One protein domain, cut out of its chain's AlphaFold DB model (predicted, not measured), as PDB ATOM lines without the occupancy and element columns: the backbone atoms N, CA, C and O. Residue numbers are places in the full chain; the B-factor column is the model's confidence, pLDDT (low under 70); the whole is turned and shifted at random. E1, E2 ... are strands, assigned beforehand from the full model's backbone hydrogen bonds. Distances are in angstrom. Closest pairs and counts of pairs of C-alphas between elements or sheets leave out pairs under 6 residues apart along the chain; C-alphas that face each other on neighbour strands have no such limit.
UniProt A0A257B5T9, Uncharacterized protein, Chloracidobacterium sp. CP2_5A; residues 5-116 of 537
ATOM      1  N   VAL A   5     -37.906 -16.169  17.786       72.44
ATOM      2  CA  VAL A   5     -37.448 -15.751  19.118       72.44
ATOM      3  C   VAL A   5     -36.715 -14.425  19.017       72.44
ATOM      4  O   VAL A   5     -35.909 -14.213  18.109       72.44
ATOM      5  N   TRP A   6     -36.970 -13.541  19.977       65.56
ATOM      6  CA  TRP A   6     -36.220 -12.313  20.171       65.56
ATOM      7  C   TRP A   6     -35.144 -12.473  21.241       65.56
ATOM      8  O   TRP A   6     -35.435 -12.726  22.411       65.56
ATOM      9  N   CYS A   7     -33.891 -12.210  20.876       70.19
ATOM     10  CA  CYS A   7     -32.841 -11.984  21.857       70.19
ATOM     11  C   CYS A   7     -32.921 -10.547  22.386       70.19
ATOM     12  O   CYS A   7     -32.548  -9.614  21.677       70.19
ATOM     13  N   ALA A   8     -33.342 -10.346  23.640       54.81
ATOM     14  CA  ALA A   8     -33.372  -9.014  24.254       54.81
ATOM     15  C   ALA A   8     -31.983  -8.346  24.309       54.81
ATOM     16  O   ALA A   8     -31.859  -7.132  24.135       54.81
ATOM     17  N   GLN A   9     -30.925  -9.141  24.487       62.50
ATOM     18  CA  GLN A   9     -29.555  -8.649  24.624       62.50
ATOM     19  C   GLN A   9     -28.982  -8.110  23.298       62.50
ATOM     20  O   GLN A   9     -28.377  -7.032  23.313       62.50
ATOM     21  N   HIS A  10     -29.255  -8.800  22.180       67.12
ATOM     22  CA  HIS A  10     -28.794  -8.484  20.812       67.12
ATOM     23  C   HIS A  10     -29.848  -7.830  19.901       67.12
ATOM     24  O   HIS A  10     -29.579  -7.541  18.743       67.12
ATOM     25  N   ALA A  11     -31.074  -7.623  20.384       59.41
ATOM     26  CA  ALA A  11     -32.188  -7.105  19.586       59.41
ATOM     27  C   ALA A  11     -32.398  -7.841  18.236       59.41
ATOM     28  O   ALA A  11     -32.697  -7.225  17.210       59.41
ATOM     29  N   ALA A  12     -32.216  -9.166  18.237       67.00
ATOM     30  CA  ALA A  12     -32.186  -9.998  17.035       67.00
ATOM     31  C   ALA A  12     -33.334 -11.017  17.017       67.00
ATOM     32  O   ALA A  12     -33.609 -11.660  18.033       67.00
ATOM     33  N   ARG A  13     -33.961 -11.195  15.844       67.69
ATOM     34  CA  ARG A  13     -34.905 -12.288  15.555       67.69
ATOM     35  C   ARG A  13     -34.155 -13.500  15.019       67.69
ATOM     36  O   ARG A  13     -33.275 -13.344  14.175       67.69
ATOM     37  N   PHE A  14     -34.547 -14.694  15.439       77.62
ATOM     38  CA  PHE A  14     -34.065 -15.952  14.871       77.62
ATOM     39  C   PHE A  14     -35.160 -17.031  14.939       77.62
ATOM     40  O   PHE A  14     -36.099 -16.871  15.723       77.62
ATOM     41  N   PRO A  15     -35.112 -18.090  14.108       81.25
ATOM     42  CA  PRO A  15     -36.138 -19.131  14.113       81.25
ATOM     43  C   PRO A  15     -36.274 -19.788  15.491       81.25
ATOM     44  O   PRO A  15     -35.272 -20.146  16.105       81.25
ATOM     45  N   PHE A  16     -37.508 -19.954  15.961       74.19
ATOM     46  CA  PHE A  16     -37.805 -20.727  17.163       74.19
ATOM     47  C   PHE A  16     -37.585 -22.217  16.891       74.19
ATOM     48  O   PHE A  16     -38.177 -22.773  15.964       74.19
ATOM     49  N   ALA A  17     -36.751 -22.858  17.706       80.25
ATOM     50  CA  ALA A  17     -36.526 -24.297  17.677       80.25
ATOM     51  C   ALA A  17     -37.365 -24.949  18.796       80.25
ATOM     52  O   ALA A  17     -36.932 -24.916  19.946       80.25
ATOM     53  N   PRO A  18     -38.558 -25.508  18.516       65.12
ATOM     54  CA  PRO A  18     -39.512 -25.905  19.559       65.12
ATOM     55  C   PRO A  18     -38.979 -26.976  20.522       65.12
ATOM     56  O   PRO A  18     -39.363 -26.984  21.688       65.12
ATOM     57  N   ASP A  19     -38.064 -27.828  20.058       73.69
ATOM     58  CA  ASP A  19     -37.460 -28.909  20.848       73.69
ATOM     59  C   ASP A  19     -36.202 -28.470  21.629       73.69
ATOM     60  O   ASP A  19     -35.622 -29.257  22.379       73.69
ATOM     61  N   ALA A  20     -35.746 -27.222  21.463       75.31
ATOM     62  CA  ALA A  20     -34.543 -26.717  22.118       75.31
ATOM     63  C   ALA A  20     -34.857 -26.093  23.489       75.31
ATOM     64  O   ALA A  20     -35.509 -25.050  23.591       75.31
ATOM     65  N   VAL A  21     -34.297 -26.697  24.545       70.12
ATOM     66  CA  VAL A  21     -34.349 -26.211  25.943       70.12
ATOM     67  C   VAL A  21     -33.802 -24.781  26.079       70.12
ATOM     68  O   VAL A  21     -34.243 -24.007  26.927       70.12
ATOM     69  N   GLU A  22     -32.856 -24.412  25.216       81.25
ATOM     70  CA  GLU A  22     -32.211 -23.106  25.184       81.25
ATOM     71  C   GLU A  22     -32.180 -22.576  23.747       81.25
ATOM     72  O   GLU A  22     -31.646 -23.210  22.838       81.25
ATOM     73  N   GLN A  23     -32.775 -21.403  23.532       83.12
ATOM     74  CA  GLN A  23     -32.842 -20.758  22.225       83.12
ATOM     75  C   GLN A  23     -31.578 -19.918  22.030       83.12
ATOM     76  O   GLN A  23     -31.504 -18.783  22.501       83.12
ATOM     77  N   VAL A  24     -30.560 -20.469  21.374       84.44
ATOM     78  CA  VAL A  24     -29.297 -19.754  21.139       84.44
ATOM     79  C   VAL A  24     -29.449 -18.819  19.939       84.44
ATOM     80  O   VAL A  24     -29.671 -19.262  18.814       84.44
ATOM     81  N   CYS A  25     -29.330 -17.512  20.171       83.50
ATOM     82  CA  CYS A  25     -29.356 -16.533  19.085       83.50
ATOM     83  C   CYS A  25     -28.085 -16.624  18.208       83.50
ATOM     84  O   CYS A  25     -27.066 -17.140  18.668       83.50
ATOM     85  N   PRO A  26     -28.068 -16.053  16.985       82.88
ATOM     86  CA  PRO A  26     -26.918 -16.144  16.072       82.88
ATOM     87  C   PRO A  26     -25.585 -15.614  16.629       82.88
ATOM     88  O   PRO A  26     -24.527 -15.995  16.145       82.88
ATOM     89  N   ALA A  27     -25.633 -14.753  17.650       78.56
ATOM     90  CA  ALA A  27     -24.468 -14.219  18.353       78.56
ATOM     91  C   ALA A  27     -24.193 -14.925  19.705       78.56
ATOM     92  O   ALA A  27     -23.566 -14.358  20.594       78.56
ATOM     93  N   GLY A  28     -24.675 -16.158  19.889       83.88
ATOM     94  CA  GLY A  28     -24.254 -17.060  20.968       83.88
ATOM     95  C   GLY A  28     -24.948 -16.903  22.326       83.88
ATOM     96  O   GLY A  28     -24.748 -17.751  23.190       83.88
ATOM     97  N   HIS A  29     -25.793 -15.887  22.547       78.94
ATOM     98  CA  HIS A  29     -26.587 -15.828  23.784       78.94
ATOM     99  C   HIS A  29     -27.712 -16.863  23.771       78.94
ATOM    100  O   HIS A  29     -28.612 -16.791  22.928       78.94
ATOM    101  N   GLY A  30     -27.666 -17.773  24.743       78.19
ATOM    102  CA  GLY A  30     -28.760 -18.667  25.089       78.19
ATOM    103  C   GLY A  30     -29.900 -17.916  25.772       78.19
ATOM    104  O   GLY A  30     -29.713 -17.246  26.787       78.19
ATOM    105  N   LEU A  31     -31.100 -18.024  25.208       68.25
ATOM    106  CA  LEU A  31     -32.341 -17.648  25.871       68.25
ATOM    107  C   LEU A  31     -32.996 -18.915  26.402       68.25
ATOM    108  O   LEU A  31     -33.661 -19.655  25.674       68.25
ATOM    109  N   ARG A  32     -32.813 -19.154  27.700       70.69
ATOM    110  CA  ARG A  32     -33.575 -20.159  28.438       70.69
ATOM    111  C   ARG A  32     -35.018 -19.703  28.568       70.69
ATOM    112  O   ARG A  32     -35.356 -18.928  29.465       70.69
ATOM    113  N   LEU A  33     -35.876 -20.241  27.706       64.19
ATOM    114  CA  LEU A  33     -37.337 -20.139  27.802       64.19
ATOM    115  C   LEU A  33     -37.892 -21.019  28.945       64.19
ATOM    116  O   LEU A  33     -38.933 -21.658  28.828       64.19
ATOM    117  N   GLU A  34     -37.177 -21.062  30.069       58.75
ATOM    118  CA  GLU A  34     -37.572 -21.760  31.287       58.75
ATOM    119  C   GLU A  34     -38.708 -20.989  31.970       58.75
ATOM    120  O   GLU A  34     -38.476 -20.049  32.735       58.75
ATOM    121  N   GLY A  35     -39.944 -21.401  31.684       68.31
ATOM    122  CA  GLY A  35     -41.170 -20.848  32.252       68.31
ATOM    123  C   GLY A  35     -42.014 -20.095  31.225       68.31
ATOM    124  O   GLY A  35     -42.096 -20.460  30.055       68.31
ATOM    125  N   VAL A  36     -42.686 -19.038  31.681       75.31
ATOM    126  CA  VAL A  36     -43.714 -18.343  30.896       75.31
ATOM    127  C   VAL A  36     -43.088 -17.475  29.799       75.31
ATOM    128  O   VAL A  36     -42.615 -16.364  30.045       75.31
ATOM    129  N   THR A  37     -43.128 -17.975  28.566       83.50
ATOM    130  CA  THR A  37     -42.700 -17.249  27.360       83.50
ATOM    131  C   THR A  37     -43.805 -16.295  26.903       83.50
ATOM    132  O   THR A  37     -44.977 -16.655  26.927       83.50
ATOM    133  N   GLY A  38     -43.457 -15.080  26.487       86.19
ATOM    134  CA  GLY A  38     -44.364 -14.093  25.901       86.19
ATOM    135  C   GLY A  38     -44.383 -14.185  24.378       86.19
ATOM    136  O   GLY A  38     -43.338 -14.406  23.776       86.19
ATOM    137  N   TYR A  39     -45.547 -13.995  23.758       87.69
ATOM    138  CA  TYR A  39     -45.725 -13.899  22.308       87.69
ATOM    139  C   TYR A  39     -46.733 -12.809  21.933       87.69
ATOM    140  O   TYR A  39     -47.790 -12.696  22.558       87.69
ATOM    141  N   CYS A  40     -46.468 -12.039  20.873       86.94
ATOM    142  CA  CYS A  40     -47.448 -11.111  20.302       86.94
ATOM    143  C   CYS A  40     -47.676 -11.361  18.801       86.94
ATOM    144  O   CYS A  40     -46.754 -11.153  18.008       86.94
ATOM    145  N   PRO A  41     -48.913 -11.698  18.376       81.50
ATOM    146  CA  PRO A  41     -49.241 -11.958  16.975       81.50
ATOM    147  C   PRO A  41     -49.192 -10.696  16.104       81.50
ATOM    148  O   PRO A  41     -48.957 -10.795  14.908       81.50
ATOM    149  N   ALA A  42     -49.356  -9.499  16.683       79.38
ATOM    150  CA  ALA A  42     -49.316  -8.242  15.932       79.38
ATOM    151  C   ALA A  42     -47.901  -7.845  15.460       79.38
ATOM    152  O   ALA A  42     -47.766  -6.985  14.593       79.38
ATOM    153  N   CYS A  43     -46.843  -8.435  16.031       78.81
ATOM    154  CA  CYS A  43     -45.456  -8.198  15.609       78.81
ATOM    155  C   CYS A  43     -44.640  -9.478  15.347       78.81
ATOM    156  O   CYS A  43     -43.484  -9.366  14.926       78.81
ATOM    157  N   ASP A  44     -45.247 -10.651  15.564       79.56
ATOM    158  CA  ASP A  44     -44.678 -12.000  15.437       79.56
ATOM    159  C   ASP A  44     -43.326 -12.153  16.158       79.56
ATOM    160  O   ASP A  44     -42.272 -12.353  15.548       79.56
ATOM    161  N   LEU A  45     -43.354 -11.959  17.481       76.56
ATOM    162  CA  LEU A  45     -42.180 -12.003  18.359       76.56
ATOM    163  C   LEU A  45     -42.438 -12.852  19.598       76.56
ATOM    164  O   LEU A  45     -43.471 -12.667  20.240       76.56
ATOM    165  N   TYR A  46     -41.465 -13.694  19.961       79.12
ATOM    166  CA  TYR A  46     -41.389 -14.416  21.237       79.12
ATOM    167  C   TYR A  46     -40.301 -13.829  22.153       79.12
ATOM    168  O   TYR A  46     -39.242 -13.440  21.661       79.12
ATOM    169  N   TRP A  47     -40.514 -13.797  23.471       79.31
ATOM    170  CA  TRP A  47     -39.549 -13.288  24.467       79.31
ATOM    171  C   TRP A  47     -39.769 -13.886  25.872       79.31
ATOM    172  O   TRP A  47     -40.776 -14.536  26.125       79.31
ATOM    173  N   ASP A  48     -38.860 -13.646  26.821       78.88
ATOM    174  CA  ASP A  48     -39.034 -14.037  28.233       78.88
ATOM    175  C   ASP A  48     -39.880 -12.996  28.993       78.88
ATOM    176  O   ASP A  48     -39.468 -11.840  29.128       78.88
ATOM    177  N   MET A  49     -41.050 -13.384  29.521       79.50
ATOM    178  CA  MET A  49     -41.937 -12.463  30.256       79.50
ATOM    179  C   MET A  49     -41.293 -11.870  31.515       79.50
ATOM    180  O   MET A  49     -41.692 -10.788  31.942       79.50
ATOM    181  N   ARG A  50     -40.292 -12.534  32.107       74.94
ATOM    182  CA  ARG A  50     -39.591 -12.048  33.310       74.94
ATOM    183  C   ARG A  50     -38.753 -10.796  33.040       74.94
ATOM    184  O   ARG A  50     -38.418 -10.083  33.980       74.94
ATOM    185  N   GLN A  51     -38.423 -10.529  31.774       74.06
ATOM    186  CA  GLN A  51     -37.593  -9.397  31.345       74.06
ATOM    187  C   GLN A  51     -38.418  -8.154  30.955       74.06
ATOM    188  O   GLN A  51     -37.851  -7.147  30.537       74.06
ATOM    189  N   VAL A  52     -39.751  -8.201  31.071       78.62
ATOM    190  CA  VAL A  52     -40.642  -7.113  30.639       78.62
ATOM    191  C   VAL A  52     -41.011  -6.205  31.816       78.62
ATOM    192  O   VAL A  52     -41.738  -6.609  32.719       78.62
ATOM    193  N   GLU A  53     -40.566  -4.945  31.786       71.75
ATOM    194  CA  GLU A  53     -40.905  -3.951  32.825       71.75
ATOM    195  C   GLU A  53     -42.397  -3.580  32.862       71.75
ATOM    196  O   GLU A  53     -42.938  -3.276  33.925       71.75
ATOM    197  N   ARG A  54     -43.046  -3.571  31.690       75.31
ATOM    198  CA  ARG A  54     -44.457  -3.213  31.480       75.31
ATOM    199  C   ARG A  54     -45.179  -4.342  30.752       75.31
ATOM    200  O   ARG A  54     -45.275  -4.313  29.526       75.31
ATOM    201  N   PRO A  55     -45.591  -5.393  31.474       72.06
ATOM    202  CA  PRO A  55     -46.146  -6.580  30.847       72.06
ATOM    203  C   PRO A  55     -47.584  -6.361  30.349       72.06
ATOM    204  O   PRO A  55     -48.078  -7.197  29.609       72.06
ATOM    205  N   ASP A  56     -48.234  -5.248  30.689       74.81
ATOM    206  CA  ASP A  56     -49.581  -4.833  30.270       74.81
ATOM    207  C   ASP A  56     -49.713  -4.466  28.778       74.81
ATOM    208  O   ASP A  56     -50.811  -4.526  28.227       74.81
ATOM    209  N   ALA A  57     -48.608  -4.151  28.097       81.31
ATOM    210  CA  ALA A  57     -48.566  -3.932  26.652       81.31
ATOM    211  C   ALA A  57     -47.445  -4.761  26.012       81.31
ATOM    212  O   ALA A  57     -46.468  -5.125  26.665       81.31
ATOM    213  N   CYS A  58     -47.555  -5.062  24.715       80.81
ATOM    214  CA  CYS A  58     -46.452  -5.718  24.014       80.81
ATOM    215  C   CYS A  58     -45.228  -4.774  24.001       80.81
ATOM    216  O   CYS A  58     -45.338  -3.682  23.437       80.81
ATOM    217  N   PRO A  59     -44.045  -5.173  24.510       74.88
ATOM    218  CA  PRO A  59     -42.883  -4.287  24.633       74.88
ATOM    219  C   PRO A  59     -42.351  -3.764  23.285       74.88
ATOM    220  O   PRO A  59     -41.661  -2.748  23.257       74.88
ATOM    221  N   TYR A  60     -42.697  -4.418  22.170       76.69
ATOM    222  CA  TYR A  60     -42.267  -4.038  20.818       76.69
ATOM    223  C   TYR A  60     -43.252  -3.124  20.084       76.69
ATOM    224  O   TYR A  60     -42.890  -2.010  19.715       76.69
ATOM    225  N   CYS A  61     -44.490  -3.573  19.846       77.06
ATOM    226  CA  CYS A  61     -45.487  -2.776  19.119       77.06
ATOM    227  C   CYS A  61     -46.316  -1.837  20.008       77.06
ATOM    228  O   CYS A  61     -47.081  -1.043  19.468       77.06
ATOM    229  N   GLN A  62     -46.181  -1.929  21.338       80.44
ATOM    230  CA  GLN A  62     -46.924  -1.144  22.333       80.44
ATOM    231  C   GLN A  62     -48.445  -1.159  22.122       80.44
ATOM    232  O   GLN A  62     -49.118  -0.191  22.460       80.44
ATOM    233  N   ALA A  63     -48.984  -2.249  21.557       72.69
ATOM    234  CA  ALA A  63     -50.415  -2.397  21.323       72.69
ATOM    235  C   ALA A  63     -51.177  -2.205  22.651       72.69
ATOM    236  O   ALA A  63     -50.984  -3.023  23.560       72.69
ATOM    237  N   PRO A  64     -51.985  -1.133  22.789       66.88
ATOM    238  CA  PRO A  64     -52.792  -0.915  23.979       66.88
ATOM    239  C   PRO A  64     -53.924  -1.947  24.034       66.88
ATOM    240  O   PRO A  64     -54.239  -2.598  23.035       66.88
ATOM    241  N   ASP A  65     -54.530  -2.092  25.212       75.44
ATOM    242  CA  ASP A  65     -55.715  -2.930  25.428       75.44
ATOM    243  C   ASP A  65     -55.546  -4.396  24.979       75.44
ATOM    244  O   ASP A  65     -56.467  -5.037  24.465       75.44
ATOM    245  N   ALA A  66     -54.355  -4.958  25.206       82.06
ATOM    246  CA  ALA A  66     -54.106  -6.378  25.012       82.06
ATOM    247  C   ALA A  66     -54.598  -7.199  26.221       82.06
ATOM    248  O   ALA A  66     -54.177  -6.988  27.355       82.06
ATOM    249  N   THR A  67     -55.450  -8.196  25.981       88.38
ATOM    250  CA  THR A  67     -55.757  -9.243  26.962       88.38
ATOM    251  C   THR A  67     -54.685 -10.321  26.895       88.38
ATOM    252  O   THR A  67     -54.465 -10.931  25.850       88.38
ATOM    253  N   LEU A  68     -54.024 -10.590  28.015       91.44
ATOM    254  CA  LEU A  68     -53.019 -11.644  28.102       91.44
ATOM    255  C   LEU A  68     -53.653 -13.006  28.337       91.44
ATOM    256  O   LEU A  68     -54.481 -13.156  29.233       91.44
ATOM    257  N   ARG A  69     -53.233 -14.010  27.564       92.69
ATOM    258  CA  ARG A  69     -53.760 -15.374  27.652       92.69
ATOM    259  C   ARG A  69     -52.638 -16.392  27.819       92.69
ATOM    260  O   ARG A  69     -51.829 -16.558  26.911       92.69
ATOM    261  N   LEU A  70     -52.615 -17.094  28.952       93.38
ATOM    262  CA  LEU A  70     -51.640 -18.150  29.237       93.38
ATOM    263  C   LEU A  70     -52.181 -19.511  28.787       93.38
ATOM    264  O   LEU A  70     -53.196 -19.985  29.310       93.38
ATOM    265  N   CYS A  71     -51.493 -20.155  27.845       92.25
ATOM    266  CA  CYS A  71     -51.834 -21.494  27.377       92.25
ATOM    267  C   CYS A  71     -51.702 -22.536  28.497       92.25
ATOM    268  O   CYS A  71     -50.676 -22.613  29.170       92.25
ATOM    269  N   GLN A  72     -52.715 -23.396  28.651       91.75
ATOM    270  CA  GLN A  72     -52.675 -24.472  29.643       91.75
ATOM    271  C   GLN A  72     -51.638 -25.564  29.332       91.75
ATOM    272  O   GLN A  72     -51.081 -26.136  30.268       91.75
ATOM    273  N   ALA A  73     -51.375 -25.825  28.046       87.25
ATOM    274  CA  ALA A  73     -50.535 -26.928  27.584       87.25
ATOM    275  C   ALA A  73     -49.040 -26.568  27.530       87.25
ATOM    276  O   ALA A  73     -48.232 -27.295  28.091       87.25
ATOM    277  N   CYS A  74     -48.675 -25.445  26.897       85.44
ATOM    278  CA  CYS A  74     -47.270 -25.056  26.686       85.44
ATOM    279  C   CYS A  74     -46.815 -23.805  27.455       85.44
ATOM    280  O   CYS A  74     -45.736 -23.296  27.183       85.44
ATOM    281  N   GLU A  75     -47.639 -23.265  28.360       89.25
ATOM    282  CA  GLU A  75     -47.309 -22.091  29.196       89.25
ATOM    283  C   GLU A  75     -46.922 -20.813  28.418       89.25
ATOM    284  O   GLU A  75     -46.415 -19.846  28.989       89.25
ATOM    285  N   LEU A  76     -47.235 -20.761  27.120       87.19
ATOM    286  CA  LEU A  76     -47.077 -19.568  26.297       87.19
ATOM    287  C   LEU A  76     -48.121 -18.510  26.676       87.19
ATOM    288  O   LEU A  76     -49.329 -18.741  26.567       87.19
ATOM    289  N   MET A  77     -47.647 -17.334  27.069       91.06
ATOM    290  CA  MET A  77     -48.427 -16.125  27.295       91.06
ATOM    291  C   MET A  77     -48.576 -15.350  25.986       91.06
ATOM    292  O   MET A  77     -47.597 -14.846  25.446       91.06
ATOM    293  N   THR A  78     -49.794 -15.220  25.468       89.12
ATOM    294  CA  THR A  78     -50.062 -14.480  24.227       89.12
ATOM    295  C   THR A  78     -50.748 -13.142  24.498       89.12
ATOM    296  O   THR A  78     -51.741 -13.097  25.221       89.12
ATOM    297  N   TYR A  79     -50.250 -12.070  23.881       88.44
ATOM    298  CA  TYR A  79     -50.868 -10.741  23.864       88.44
ATOM    299  C   TYR A  79     -51.987 -10.695  22.823       88.44
ATOM    300  O   TYR A  79     -51.714 -10.601  21.626       88.44
ATOM    301  N   TRP A  80     -53.242 -10.749  23.259       84.12
ATOM    302  CA  TRP A  80     -54.400 -10.700  22.369       84.12
ATOM    303  C   TRP A  80     -54.971  -9.287  22.267       84.12
ATOM    304  O   TRP A  80     -55.384  -8.760  23.297       84.12
ATOM    305  N   PRO A  81     -55.080  -8.663  21.081       79.88
ATOM    306  CA  PRO A  81     -55.871  -7.442  20.943       79.88
ATOM    307  C   PRO A  81     -57.315  -7.722  21.375       79.88
ATOM    308  O   PRO A  81     -57.892  -8.720  20.943       79.88
ATOM    309  N   ARG A  82     -57.907  -6.862  22.213       77.31
ATOM    310  CA  ARG A  82     -59.270  -7.061  22.748       77.31
ATOM    311  C   ARG A  82     -60.356  -7.163  21.670       77.31
ATOM    312  O   ARG A  82     -61.377  -7.799  21.901       77.31
ATOM    313  N   GLU A  83     -60.119  -6.552  20.512       77.50
ATOM    314  CA  GLU A  83     -61.015  -6.551  19.348       77.50
ATOM    315  C   GLU A  83     -60.709  -7.668  18.336       77.50
ATOM    316  O   GLU A  83     -61.489  -7.894  17.413       77.50
ATOM    317  N   ALA A  84     -59.583  -8.379  18.475       71.62
ATOM    318  CA  ALA A  84     -59.257  -9.461  17.554       71.62
ATOM    319  C   ALA A  84     -60.186 -10.662  17.800       71.62
ATOM    320  O   ALA A  84     -60.386 -11.043  18.960       71.62
ATOM    321  N   PRO A  85     -60.701 -11.322  16.744       71.56
ATOM    322  CA  PRO A  85     -61.413 -12.580  16.913       71.56
ATOM    323  C   PRO A  85     -60.504 -13.565  17.654       71.56
ATOM    324  O   PRO A  85     -59.314 -13.701  17.346       71.56
ATOM    325  N   ALA A  86     -61.049 -14.240  18.664       64.62
ATOM    326  CA  ALA A  86     -60.292 -15.223  19.422       64.62
ATOM    327  C   ALA A  86     -59.839 -16.338  18.467       64.62
ATOM    328  O   ALA A  86     -60.680 -17.079  17.955       64.62
ATOM    329  N   HIS A  87     -58.529 -16.486  18.218       68.12
ATOM    330  CA  HIS A  87     -58.076 -17.671  17.488       68.12
ATOM    331  C   HIS A  87     -58.447 -18.896  18.332       68.12
ATOM    332  O   HIS A  87     -58.176 -18.916  19.539       68.12
ATOM    333  N   PRO A  88     -59.023 -19.938  17.714       76.88
ATOM    334  CA  PRO A  88     -59.462 -21.125  18.434       76.88
ATOM    335  C   PRO A  88     -58.289 -21.947  18.981       76.88
ATOM    336  O   PRO A  88     -58.518 -22.903  19.712       76.88
ATOM    337  N   ARG A  89     -57.036 -21.610  18.635       88.75
ATOM    338  CA  ARG A  89     -55.835 -22.391  18.954       88.75
ATOM    339  C   ARG A  89     -54.692 -21.525  19.479       88.75
ATOM    340  O   ARG A  89     -54.515 -20.383  19.058       88.75
ATOM    341  N   CYS A  90     -53.895 -22.091  20.380       87.06
ATOM    342  CA  CYS A  90     -52.665 -21.478  20.876       87.06
ATOM    343  C   CYS A  90     -51.596 -21.410  19.764       87.06
ATOM    344  O   CYS A  90     -51.334 -22.438  19.140       87.06
ATOM    345  N   PRO A  91     -50.918 -20.264  19.554       82.56
ATOM    346  CA  PRO A  91     -49.902 -20.128  18.505       82.56
ATOM    347  C   PRO A  91     -48.623 -20.949  18.747       82.56
ATOM    348  O   PRO A  91     -47.902 -21.213  17.793       82.56
ATOM    349  N   GLY A  92     -48.349 -21.375  19.987       80.25
ATOM    350  CA  GLY A  92     -47.178 -22.198  20.310       80.25
ATOM    351  C   GLY A  92     -47.381 -23.696  20.065       80.25
ATOM    352  O   GLY A  92     -46.566 -24.329  19.409       80.25
ATOM    353  N   CYS A  93     -48.463 -24.276  20.599       86.06
ATOM    354  CA  CYS A  93     -48.699 -25.731  20.570       86.06
ATOM    355  C   CYS A  93     -49.906 -26.176  19.728       86.06
ATOM    356  O   CYS A  93     -50.210 -27.363  19.680       86.06
ATOM    357  N   GLY A  94     -50.657 -25.250  19.125       86.88
ATOM    358  CA  GLY A  94     -51.867 -25.562  18.357       86.88
ATOM    359  C   GLY A  94     -53.063 -26.065  19.180       86.88
ATOM    360  O   GLY A  94     -54.135 -26.257  18.608       86.88
ATOM    361  N   ALA A  95     -52.922 -26.255  20.498       87.25
ATOM    362  CA  ALA A  95     -54.000 -26.724  21.367       87.25
ATOM    363  C   ALA A  95     -55.215 -25.787  21.318       87.25
ATOM    364  O   ALA A  95     -55.051 -24.562  21.311       87.25
ATOM    365  N   SER A  96     -56.420 -26.371  21.315       87.44
ATOM    366  CA  SER A  96     -57.669 -25.607  21.385       87.44
ATOM    367  C   SER A  96     -57.711 -24.747  22.650       87.44
ATOM    368  O   SER A  96     -57.210 -25.145  23.703       87.44
ATOM    369  N   VAL A  97     -58.311 -23.562  22.538       84.56
ATOM    370  CA  VAL A  97     -58.549 -22.646  23.662       84.56
ATOM    371  C   VAL A  97     -60.045 -22.507  23.985       84.56
ATOM    372  O   VAL A  97     -60.493 -21.488  24.518       84.56
ATOM    373  N   GLU A  98     -60.816 -23.548  23.667       85.25
ATOM    374  CA  GLU A  98     -62.203 -23.760  24.095       85.25
ATOM    375  C   GLU A  98     -62.275 -24.085  25.592       85.25
ATOM    376  O   GLU A  98     -61.446 -24.829  26.115       85.25
ATOM    377  N   GLY A  99     -63.259 -23.514  26.290       85.19
ATOM    378  CA  GLY A  99     -63.424 -23.636  27.742       85.19
ATOM    379  C   GLY A  99     -63.198 -22.319  28.492       85.19
ATOM    380  O   GLY A  99     -62.488 -21.423  28.029       85.19
ATOM    381  N   GLU A 100     -63.819 -22.212  29.666       90.88
ATOM    382  CA  GLU A 100     -63.824 -21.020  30.520       90.88
ATOM    383  C   GLU A 100     -62.402 -20.587  30.916       90.88
ATOM    384  O   GLU A 100     -61.657 -21.344  31.539       90.88
ATOM    385  N   ALA A 101     -62.026 -19.358  30.558       91.88
ATOM    386  CA  ALA A 101     -60.749 -18.773  30.943       91.88
ATOM    387  C   ALA A 101     -60.919 -17.944  32.226       91.88
ATOM    388  O   ALA A 101     -61.676 -16.977  32.256       91.88
ATOM    389  N   LEU A 102     -60.190 -18.321  33.271       94.19
ATOM    390  CA  LEU A 102     -60.202 -17.690  34.584       94.19
ATOM    391  C   LEU A 102     -59.147 -16.572  34.650       94.19
ATOM    392  O   LEU A 102     -58.014 -16.794  34.208       94.19
ATOM    393  N   PRO A 103     -59.475 -15.385  35.189       95.00
ATOM    394  CA  PRO A 103     -58.507 -14.313  35.388       95.00
ATOM    395  C   PRO A 103     -57.590 -14.604  36.584       95.00
ATOM    396  O   PRO A 103     -58.031 -15.086  37.624       95.00
ATOM    397  N   HIS A 104     -56.313 -14.251  36.464       95.12
ATOM    398  CA  HIS A 104     -55.329 -14.344  37.539       95.12
ATOM    399  C   HIS A 104     -54.357 -13.157  37.493       95.12
ATOM    400  O   HIS A 104     -53.785 -12.851  36.447       95.12
ATOM    401  N   ALA A 105     -54.154 -12.503  38.639       94.12
ATOM    402  CA  ALA A 105     -53.218 -11.393  38.814       94.12
ATOM    403  C   ALA A 105     -51.925 -11.896  39.479       94.12
ATOM    404  O   ALA A 105     -51.796 -11.897  40.705       94.12
ATOM    405  N   CYS A 106     -50.960 -12.345  38.674       91.38
ATOM    406  CA  CYS A 106     -49.741 -12.961  39.188       91.38
ATOM    407  C   CYS A 106     -48.772 -11.908  39.731       91.38
ATOM    408  O   CYS A 106     -48.171 -11.143  38.973       91.38
ATOM    409  N   ARG A 107     -48.540 -11.926  41.048       87.88
ATOM    410  CA  ARG A 107     -47.610 -11.005  41.725       87.88
ATOM    411  C   ARG A 107     -46.160 -11.143  41.249       87.88
ATOM    412  O   ARG A 107     -45.452 -10.142  41.192       87.88
ATOM    413  N   LEU A 108     -45.725 -12.355  40.888       79.31
ATOM    414  CA  LEU A 108     -44.354 -12.611  40.422       79.31
ATOM    415  C   LEU A 108     -44.118 -12.127  38.985       79.31
ATOM    416  O   LEU A 108     -43.079 -11.536  38.716       79.31
ATOM    417  N   LEU A 109     -45.091 -12.318  38.085       82.88
ATOM    418  CA  LEU A 109     -45.041 -11.782  36.715       82.88
ATOM    419  C   LEU A 109     -45.473 -10.307  36.624       82.88
ATOM    420  O   LEU A 109     -45.384  -9.715  35.554       82.88
ATOM    421  N   ARG A 110     -45.967  -9.724  37.727       86.25
ATOM    422  CA  ARG A 110     -46.514  -8.355  37.816       86.25
ATOM    423  C   ARG A 110     -47.603  -8.066  36.776       86.25
ATOM    424  O   ARG A 110     -47.706  -6.946  36.283       86.25
ATOM    425  N   VAL A 111     -48.413  -9.072  36.437       89.19
ATOM    426  CA  VAL A 111     -49.374  -8.975  35.333       89.19
ATOM    427  C   VAL A 111     -50.660  -9.754  35.581       89.19
ATOM    428  O   VAL A 111     -50.656 -10.799  36.236       89.19
ATOM    429  N   THR A 112     -51.756  -9.251  35.014       92.38
ATOM    430  CA  THR A 112     -53.051  -9.933  34.966       92.38
ATOM    431  C   THR A 112     -53.217 -10.638  33.626       92.38
ATOM    432  O   THR A 112     -53.055 -10.021  32.576       92.38
ATOM    433  N   PHE A 113     -53.567 -11.920  33.656       93.94
ATOM    434  CA  PHE A 113     -53.826 -12.733  32.468       93.94
ATOM    435  C   PHE A 113     -55.027 -13.656  32.680       93.94
ATOM    436  O   PHE A 113     -55.469 -13.856  33.810       93.94
ATOM    437  N   VAL A 114     -55.544 -14.245  31.602       94.62
ATOM    438  CA  VAL A 114     -56.586 -15.280  31.649       94.62
ATOM    439  C   VAL A 114     -56.027 -16.649  31.253       94.62
ATOM    440  O   VAL A 114     -55.180 -16.757  30.363       94.62
ATOM    441  N   THR A 115     -56.477 -17.719  31.907       94.88
ATOM    442  CA  THR A 115     -56.031 -19.092  31.623       94.88
ATOM    443  C   THR A 115     -57.083 -20.131  32.000       94.88
ATOM    444  O   THR A 115     -57.958 -19.868  32.810       94.88
ATOM    445  N   GLN A 116     -56.993 -21.331  31.432       94.19
ATOM    446  CA  GLN A 116     -57.852 -22.468  31.798       94.19
ATOM    447  C   GLN A 116     -57.264 -23.311  32.945       94.19
ATOM    448  O   GLN A 116     -57.910 -24.227  33.452       94.19
TER     449      GLN A 116
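Overview. This is residues 5 to 116 of the 537 residues of an uncharacterized protein of Chloracidobacterium sp. CP2_5A (UniProt A0A257B5T9). Little regular structure: three hairpins joined by loops make one strongly twisted sheet, and a fourth, E1 and E2, sits beside its edge strand E4. The 112 printed residues, with eight named strands and no named helix, are all strand by class, with 35 residues in strands; the large sheet, E4 E3 E6 E5 E8 E7, is mixed. The whole is compact, radius of gyration of the C-alphas 13.6 A, spanning 41 by 27 by 26 A.

Along the chain. Find C-alpha 5 at (-37.448, -15.751, 19.118), where E1, residues 5 to 7, begins; E2 is residues 12 to 15, E3 37 to 40, E4 45 to 48, E5 66 to 70, E6 77 to 81, 13.1 A long, E7 102 to 106, and E8 111 to 115, which ends at C-alpha 115 at (-56.031, -19.092, 31.623).

Arrangement. In hairpin E1 and E2, see N 5 and O 14, 2.8 A. The closest C-alphas of E1 and E4, Val 5 and Tyr 46, are 4.7 A apart. E3 and E6 are parallel: N 39 and O 77, 2.8 A. E5 and E8 are parallel at 58 degrees: N 70 and O 114, 2.9 A.

Size, cuts and confidence. The farthest C-alphas, Ala 27 and Glu 100, are 41.8 A apart. The printed part has no cut. Links E2 to E3, E4 to E5 and E6 to E7 are long. Fifteen residues have pLDDT under 70, among them 8 to 13.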